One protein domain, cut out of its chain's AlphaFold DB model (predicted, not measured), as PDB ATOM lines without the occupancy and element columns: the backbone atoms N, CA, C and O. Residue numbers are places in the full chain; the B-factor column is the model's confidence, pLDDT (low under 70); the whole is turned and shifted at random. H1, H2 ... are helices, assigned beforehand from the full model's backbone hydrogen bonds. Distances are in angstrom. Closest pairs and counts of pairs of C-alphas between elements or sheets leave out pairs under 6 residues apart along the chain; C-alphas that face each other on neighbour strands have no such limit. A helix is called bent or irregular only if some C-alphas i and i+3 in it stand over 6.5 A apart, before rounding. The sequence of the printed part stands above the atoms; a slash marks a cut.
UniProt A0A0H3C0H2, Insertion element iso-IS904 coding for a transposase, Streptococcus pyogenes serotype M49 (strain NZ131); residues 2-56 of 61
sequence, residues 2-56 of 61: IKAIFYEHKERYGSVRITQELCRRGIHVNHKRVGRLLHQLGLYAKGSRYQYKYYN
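Overview. This is residues 2 to 56 of the 61 residues of the protein "Insertion element iso-IS904 coding for a transposase" of Streptococcus pyogenes serotype M49 (strain NZ131) (UniProt A0A0H3C0H2). A small compact body of three helices, H1, H2 and H3, with a fourth helix, H4, sticking out from it as a short arm that touches no other helix. H2 is in the middle of the body, with H1 packed across it at about a right angle and H3 meeting it at a steep slant near the first residue of H2. The printed part has 55 residues with four named helices, H1, H2, H3 and H4 in that order along the chain, and no named strand; the class is all helix. The whole is compact, with a radius of gyration of the C-alphas of 11.4 A, and it spans 41 by 20 by 16 A, the arm H4 adding to the length.

Arrangement. H2, residues 15 to 24, and H3, residues 31 to 40, are the longest helices by residues, with 10 each. They touch, with 10 pairs of C-alphas within 8 A; the closest C-alphas are those of Ser 15 and Gly 35, 4.8 A apart. Their lines stand at a steep tilt of 57 degrees, and they run opposite ways. H1, residues 2 to 8, touches H2, with the C-alphas of Ile 5 and Ile 18 closest at 6.7 A, and the two are about perpendicular at 90 degrees. H1 and H3 are close but not clearly touching; their closest C-alphas are those of Ile 2 and Val 34, 7.7 A apart. H4, residues 49 to 56, is apart from H1, H2 and H3. In H1, H2 and H3 every O i to N i+4 pair is within hydrogen-bond range; in H4 it is 2 of 4, with 4 of 5 O i to N i+3 pairs within range.

Along the chain. H2 measures 14.3 A from its first to its last C-alpha, starting at C-alpha 15 at (45.954, 81.101, 136.722). H3 measures 14.2 A. H1 measures 9.9 A and begins at C-alpha 2 at (49.955, 72.794, 136.571). H4 measures 11.9 A and ends at C-alpha 56 at (52.445, 97.513, 119.452). H4 is irregular: C-alphas 53 and 56 are 7.1 A apart.

Size, cuts and confidence. The two C-alphas farthest apart are those of Gly 26 and Asn 56, at 40.7 A. Residues 49 to 56, which belong to H4, stand free; without them the body has 47 residues and spans 25 by 19 by 16 A. The printed part has no cut, and the links H1 to H2, H2 to H3 and H3 to H4 are short. The mean pLDDT of the printed part is 83.9, and residues 47 to 56 are under 70.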
ATOM      1  N   ILE A   2      50.310  71.497 137.210       84.81
ATOM      2  CA  ILE A   2      49.955  72.794 136.571       84.81
ATOM      3  C   ILE A   2      50.353  72.839 135.084       84.81
ATOM      4  O   ILE A   2      49.531  73.186 134.246       84.81
ATOM      5  N   LYS A   3      51.583  72.418 134.751       87.56
ATOM      6  CA  LYS A   3      52.057  72.277 133.359       87.56
ATOM      7  C   LYS A   3      51.183  71.335 132.526       87.56
ATOM      8  O   LYS A   3      50.884  71.648 131.385       87.56
ATOM      9  N   ALA A   4      50.758  70.212 133.105       89.44
ATOM     10  CA  ALA A   4      49.939  69.229 132.402       89.44
ATOM     11  C   ALA A   4      48.584  69.833 132.010       89.44
ATOM     12  O   ALA A   4      48.267  69.853 130.831       89.44
ATOM     13  N   ILE A   5      47.874  70.449 132.964       89.94
ATOM     14  CA  ILE A   5      46.604  71.156 132.710       89.94
ATOM     15  C   ILE A   5      46.807  72.289 131.689       89.94
ATOM     16  O   ILE A   5      45.982  72.513 130.808       89.94
ATOM     17  N   PHE A   6      47.926  73.012 131.781       90.50
ATOM     18  CA  PHE A   6      48.250  74.088 130.850       90.50
ATOM     19  C   PHE A   6      48.380  73.592 129.400       90.50
ATOM     20  O   PHE A   6      47.756  74.172 128.510       90.50
ATOM     21  N   TYR A   7      49.131  72.514 129.159       89.75
ATOM     22  CA  TYR A   7      49.303  71.944 127.816       89.75
ATOM     23  C   TYR A   7      48.069  71.174 127.328       89.75
ATOM     24  O   TYR A   7      47.717  71.293 126.156       89.75
ATOM     25  N   GLU A   8      47.362  70.476 128.220       92.06
ATOM     26  CA  GLU A   8      46.083  69.801 127.947       92.06
ATOM     27  C   GLU A   8      45.066  70.782 127.342       92.06
ATOM     28  O   GLU A   8      44.433  70.507 126.323       92.06
ATOM     29  N   HIS A   9      44.997  72.000 127.887       90.19
ATOM     30  CA  HIS A   9      44.126  73.062 127.384       90.19
ATOM     31  C   HIS A   9      44.786  73.978 126.343       90.19
ATOM     32  O   HIS A   9      44.388  75.142 126.190       90.19
ATOM     33  N   LYS A  10      45.783  73.471 125.604       88.88
ATOM     34  CA  LYS A  10      46.458  74.179 124.500       88.88
ATOM     35  C   LYS A  10      46.962  75.563 124.911       88.88
ATOM     36  O   LYS A  10      46.838  76.528 124.155       88.88
ATOM     37  N   GLU A  11      47.459  75.673 126.142       87.00
ATOM     38  CA  GLU A  11      48.036  76.887 126.719       87.00
ATOM     39  C   GLU A  11      47.026  78.041 126.854       87.00
ATOM     40  O   GLU A  11      47.408  79.173 127.115       87.00
ATOM     41  N   ARG A  12      45.714  77.809 126.699       86.81
ATOM     42  CA  ARG A  12      44.675  78.857 126.829       86.81
ATOM     43  C   ARG A  12      44.305  79.169 128.276       86.81
ATOM     44  O   ARG A  12      43.546  80.106 128.546       86.81
ATOM     45  N   TYR A  13      44.735  78.332 129.211       91.56
ATOM     46  CA  TYR A  13      44.318  78.414 130.604       91.56
ATOM     47  C   TYR A  13      45.346  79.204 131.410       91.56
ATOM     48  O   TYR A  13      46.488  78.794 131.563       91.56
ATOM     49  N   GLY A  14      44.926  80.361 131.927       87.69
ATOM     50  CA  GLY A  14      45.701  81.143 132.892       87.69
ATOM     51  C   GLY A  14      45.461  80.688 134.331       87.69
ATOM     52  O   GLY A  14      44.725  79.734 134.582       87.69
ATOM     53  N   SER A  15      46.023  81.425 135.289       90.25
ATOM     54  CA  SER A  15      45.954  81.101 136.722       90.25
ATOM     55  C   SER A  15      44.537  80.814 137.224       90.25
ATOM     56  O   SER A  15      44.338  79.846 137.951       90.25
ATOM     57  N   VAL A  16      43.544  81.596 136.795       90.69
ATOM     58  CA  VAL A  16      42.138  81.429 137.199       90.69
ATOM     59  C   VAL A  16      41.559  80.101 136.706       90.69
ATOM     60  O   VAL A  16      41.029  79.332 137.502       90.69
ATOM     61  N   ARG A  17      41.704  79.794 135.411       92.69
ATOM     62  CA  ARG A  17      41.147  78.569 134.811       92.69
ATOM     63  C   ARG A  17      41.851  77.315 135.319       92.69
ATOM     64  O   ARG A  17      41.189  76.333 135.620       92.69
ATOM     65  N   ILE A  18      43.174  77.372 135.492       92.38
ATOM     66  CA  ILE A  18      43.922  76.266 136.102       92.38
ATOM     67  C   ILE A  18      43.468  76.043 137.547       92.38
ATOM     68  O   ILE A  18      43.326  74.906 137.969       92.38
ATOM     69  N   THR A  19      43.203  77.108 138.305       94.31
ATOM     70  CA  THR A  19      42.717  76.974 139.687       94.31
ATOM     71  C   THR A  19      41.332  76.335 139.747       94.31
ATOM     72  O   THR A  19      41.098  75.489 140.602       94.31
ATOM     73  N   GLN A  20      40.428  76.691 138.830       94.19
ATOM     74  CA  GLN A  20      39.117  76.041 138.724       94.19
ATOM     75  C   GLN A  20      39.251  74.552 138.397       94.19
ATOM     76  O   GLN A  20      38.567  73.729 138.995       94.19
ATOM     77  N   GLU A  21      40.165  74.202 137.494       94.00
ATOM     78  CA  GLU A  21      40.417  72.812 137.121       94.00
ATOM     79  C   GLU A  21      41.035  72.007 138.272       94.00
ATOM     80  O   GLU A  21      40.654  70.867 138.519       94.00
ATOM     81  N   LEU A  22      41.929  72.622 139.046       92.94
ATOM     82  CA  LEU A  22      42.453  72.031 140.276       92.94
ATOM     83  C   LEU A  22      41.345  71.831 141.315       92.94
ATOM     84  O   LEU A  22      41.268  70.755 141.899       92.94
ATOM     85  N   CYS A  23      40.450  72.808 141.481       93.94
ATOM     86  CA  CYS A  23      39.307  72.712 142.386       93.94
ATOM     87  C   CYS A  23      38.367  71.556 141.996       93.94
ATOM     88  O   CYS A  23      37.998  70.751 142.847       93.94
ATOM     89  N   ARG A  24      38.067  71.395 140.697       92.81
ATOM     90  CA  ARG A  24      37.288  70.254 140.171       92.81
ATOM     91  C   ARG A  24      37.941  68.904 140.448       92.81
ATOM     92  O   ARG A  24      37.243  67.924 140.668       92.81
ATOM     93  N   ARG A  25      39.273  68.861 140.466       93.00
ATOM     94  CA  ARG A  25      40.067  67.672 140.812       93.00
ATOM     95  C   ARG A  25      40.246  67.496 142.333       93.00
ATOM     96  O   ARG A  25      41.039  66.662 142.752       93.00
ATOM     97  N   GLY A  26      39.550  68.286 143.160       93.75
ATOM     98  CA  GLY A  26      39.588  68.233 144.629       93.75
ATOM     99  C   GLY A  26      40.718  69.043 145.279       93.75
ATOM    100  O   GLY A  26      40.840  69.083 146.502       93.75
ATOM    101  N   ILE A  27      41.544  69.726 144.486       91.81
ATOM    102  CA  ILE A  27      42.750  70.415 144.949       91.81
ATOM    103  C   ILE A  27      42.477  71.909 145.090       91.81
ATOM    104  O   ILE A  27      42.442  72.669 144.120       91.81
ATOM    105  N   HIS A  28      42.351  72.348 146.337       91.88
ATOM    106  CA  HIS A  28      42.083  73.738 146.669       91.88
ATOM    107  C   HIS A  28      43.393  74.511 146.814       91.88
ATOM    108  O   HIS A  28      44.111  74.405 147.805       91.88
ATOM    109  N   VAL A  29      43.714  75.315 145.803       90.75
ATOM    110  CA  VAL A  29      44.869  76.217 145.818       90.75
ATOM    111  C   VAL A  29      44.439  77.631 145.472       90.75
ATOM    112  O   VAL A  29      43.570  77.856 144.640       90.75
ATOM    113  N   ASN A  30      45.074  78.623 146.092       91.25
ATOM    114  CA  ASN A  30      44.804  80.016 145.764       91.25
ATOM    115  C   ASN A  30      45.315  80.344 144.346       91.25
ATOM    116  O   ASN A  30      46.477  80.082 144.017       91.25
ATOM    117  N   HIS A  31      44.486  81.005 143.536       88.50
ATOM    118  CA  HIS A  31      44.840  81.451 142.187       88.50
ATOM    119  C   HIS A  31      46.080  82.357 142.149       88.50
ATOM    120  O   HIS A  31      46.835  82.319 141.177       88.50
ATOM    121  N   LYS A  32      46.362  83.117 143.219       92.69
ATOM    122  CA  LYS A  32      47.601  83.907 143.341       92.69
ATOM    123  C   LYS A  32      48.854  83.028 143.407       92.69
ATOM    124  O   LYS A  32      49.909  83.416 142.909       92.69
ATOM    125  N   ARG A  33      48.756  81.845 144.022       93.56
ATOM    126  CA  ARG A  33      49.860  80.876 144.109       93.56
ATOM    127  C   ARG A  33      50.084  80.204 142.757       93.56
ATOM    128  O   ARG A  33      51.219  80.140 142.299       93.56
ATOM    129  N   VAL A  34      49.005  79.808 142.081       91.81
ATOM    130  CA  VAL A  34      49.056  79.269 140.711       91.81
ATOM    131  C   VAL A  34      49.636  80.297 139.734       91.81
ATOM    132  O   VAL A  34      50.480  79.949 138.918       91.81
ATOM    133  N   GLY A  35      49.252  81.573 139.849       91.44
ATOM    134  CA  GLY A  35      49.806  82.660 139.035       91.44
ATOM    135  C   GLY A  35      51.307  82.873 139.237       91.44
ATOM    136  O   GLY A  35      52.036  82.984 138.256       91.44
ATOM    137  N   ARG A  36      51.788  82.861 140.489       92.50
ATOM    138  CA  ARG A  36      53.230  82.929 140.788       92.50
ATOM    139  C   ARG A  36      53.998  81.754 140.187       92.50
ATOM    140  O   ARG A  36      55.031  81.973 139.567       92.50
ATOM    141  N   LEU A  37      53.467  80.537 140.315       91.62
ATOM    142  CA  LEU A  37      54.077  79.339 139.735       91.62
ATOM    143  C   LEU A  37      54.106  79.396 138.204       91.62
ATOM    144  O   LEU A  37      55.132  79.096 137.609       91.62
ATOM    145  N   LEU A  38      53.018  79.821 137.556       89.31
ATOM    146  CA  LEU A  38      52.992  80.021 136.102       89.31
ATOM    147  C   LEU A  38      54.065  81.018 135.651       89.31
ATOM    148  O   LEU A  38      54.797  80.731 134.709       89.31
ATOM    149  N   HIS A  39      54.195  82.145 136.355       88.12
ATOM    150  CA  HIS A  39      55.190  83.169 136.047       88.12
ATOM    151  C   HIS A  39      56.627  82.662 136.233       88.12
ATOM    152  O   HIS A  39      57.447  82.822 135.336       88.12
ATOM    153  N   GLN A  40      56.919  81.982 137.348       88.94
ATOM    154  CA  GLN A  40      58.227  81.357 137.597       88.94
ATOM    155  C   GLN A  40      58.591  80.309 136.539       88.94
ATOM    156  O   GLN A  40      59.760  80.128 136.223       88.94
ATOM    157  N   LEU A  41      57.591  79.625 135.982       86.88
ATOM    158  CA  LEU A  41      57.768  78.627 134.932       86.88
ATOM    159  C   LEU A  41      57.783  79.226 133.516       86.88
ATOM    160  O   LEU A  41      57.930  78.468 132.559       86.88
ATOM    161  N   GLY A  42      57.595  80.543 133.365       86.06
ATOM    162  CA  GLY A  42      57.516  81.212 132.063       86.06
ATOM    163  C   GLY A  42      56.284  80.831 131.234       86.06
ATOM    164  O   GLY A  42      56.288  80.980 130.015       86.06
ATOM    165  N   LEU A  43      55.229  80.316 131.871       86.81
ATOM    166  CA  LEU A  43      54.030  79.819 131.199       86.81
ATOM    167  C   LEU A  43      52.969  80.913 131.141       86.81
ATOM    168  O   LEU A  43      52.336  81.252 132.144       86.81
ATOM    169  N   TYR A  44      52.745  81.440 129.941       84.19
ATOM    170  CA  TYR A  44      51.783  82.507 129.699       84.19
ATOM    171  C   TYR A  44      50.614  82.004 128.872       84.19
ATOM    172  O   TYR A  44      50.795  81.438 127.798       84.19
ATOM    173  N   ALA A  45      49.395  82.250 129.353       84.25
ATOM    174  CA  ALA A  45      48.214  81.800 128.639       84.25
ATOM    175  C   ALA A  45      48.073  82.502 127.278       84.25
ATOM    176  O   ALA A  45      48.123  83.735 127.195       84.25
ATOM    177  N   LYS A  46      47.838  81.730 126.217       77.88
ATOM    178  CA  LYS A  46      47.519  82.226 124.875       77.88
ATOM    179  C   LYS A  46      46.264  83.093 124.921       77.88
ATOM    180  O   LYS A  46      45.256  82.723 125.522       77.88
ATOM    181  N   GLY A  47      46.338  84.270 124.305       69.19
ATOM    182  CA  GLY A  47      45.260  85.261 124.342       69.19
ATOM    183  C   GLY A  47      45.149  86.025 125.666       69.19
ATOM    184  O   GLY A  47      44.316  86.924 125.772       69.19
ATOM    185  N   SER A  48      46.001  85.744 126.667       60.59
ATOM    186  CA  SER A  48      46.187  86.708 127.746       60.59
ATOM    187  C   SER A  48      46.718  87.993 127.119       60.59
ATOM    188  O   SER A  48      47.729  88.011 126.414       60.59
ATOM    189  N   ARG A  49      45.997  89.090 127.351       55.53
ATOM    190  CA  ARG A  49      46.287  90.432 126.823       55.53
ATOM    191  C   ARG A  49      47.702  90.939 127.134       55.53
ATOM    192  O   ARG A  49      48.049  92.024 126.689       55.53
ATOM    193  N   TYR A  50      48.510  90.198 127.893       52.09
ATOM    194  CA  TYR A  50      49.871  90.578 128.235       52.09
ATOM    195  C   TYR A  50      50.761  90.683 126.988       52.09
ATOM    196  O   TYR A  50      51.417  91.698 126.815       52.09
ATOM    197  N   GLN A  51      50.683  89.732 126.048       51.03
ATOM    198  CA  GLN A  51      51.380  89.852 124.754       51.03
ATOM    199  C   GLN A  51      50.778  90.982 123.894       51.03
ATOM    200  O   GLN A  51      51.516  91.768 123.310       51.03
ATOM    201  N   TYR A  52      49.448  91.155 123.898       51.91
ATOM    202  CA  TYR A  52      48.772  92.239 123.162       51.91
ATOM    203  C   TYR A  52      49.167  93.645 123.655       51.91
ATOM    204  O   TYR A  52      49.336  94.553 122.847       51.91
ATOM    205  N   LYS A  53      49.384  93.834 124.966       52.97
ATOM    206  CA  LYS A  53      49.805  95.127 125.542       52.97
ATOM    207  C   LYS A  53      51.187  95.592 125.068       52.97
ATOM    208  O   LYS A  53      51.442  96.793 125.082       52.97
ATOM    209  N   TYR A  54      52.066  94.674 124.664       55.09
ATOM    210  CA  TYR A  54      53.423  94.992 124.203       55.09
ATOM    211  C   TYR A  54      53.641  94.723 122.708       55.09
ATOM    212  O   TYR A  54      54.664  95.137 122.169       55.09
ATOM    213  N   TYR A  55      52.670  94.111 122.023       58.00
ATOM    214  CA  TYR A  55      52.722  93.831 120.587       58.00
ATOM    215  C   TYR A  55      52.930  95.104 119.745       58.00
ATOM    216  O   TYR A  55      53.732  95.107 118.818       58.00
ATOM    217  N   ASN A  56      52.307  96.223 120.140       56.19
ATOM    218  CA  ASN A  56      52.445  97.513 119.452       56.19
ATOM    219  C   ASN A  56      53.641  98.376 119.902       56.19
ATOM    220  O   ASN A  56      53.801  99.479 119.392       56.19
TER     221      ASN A  56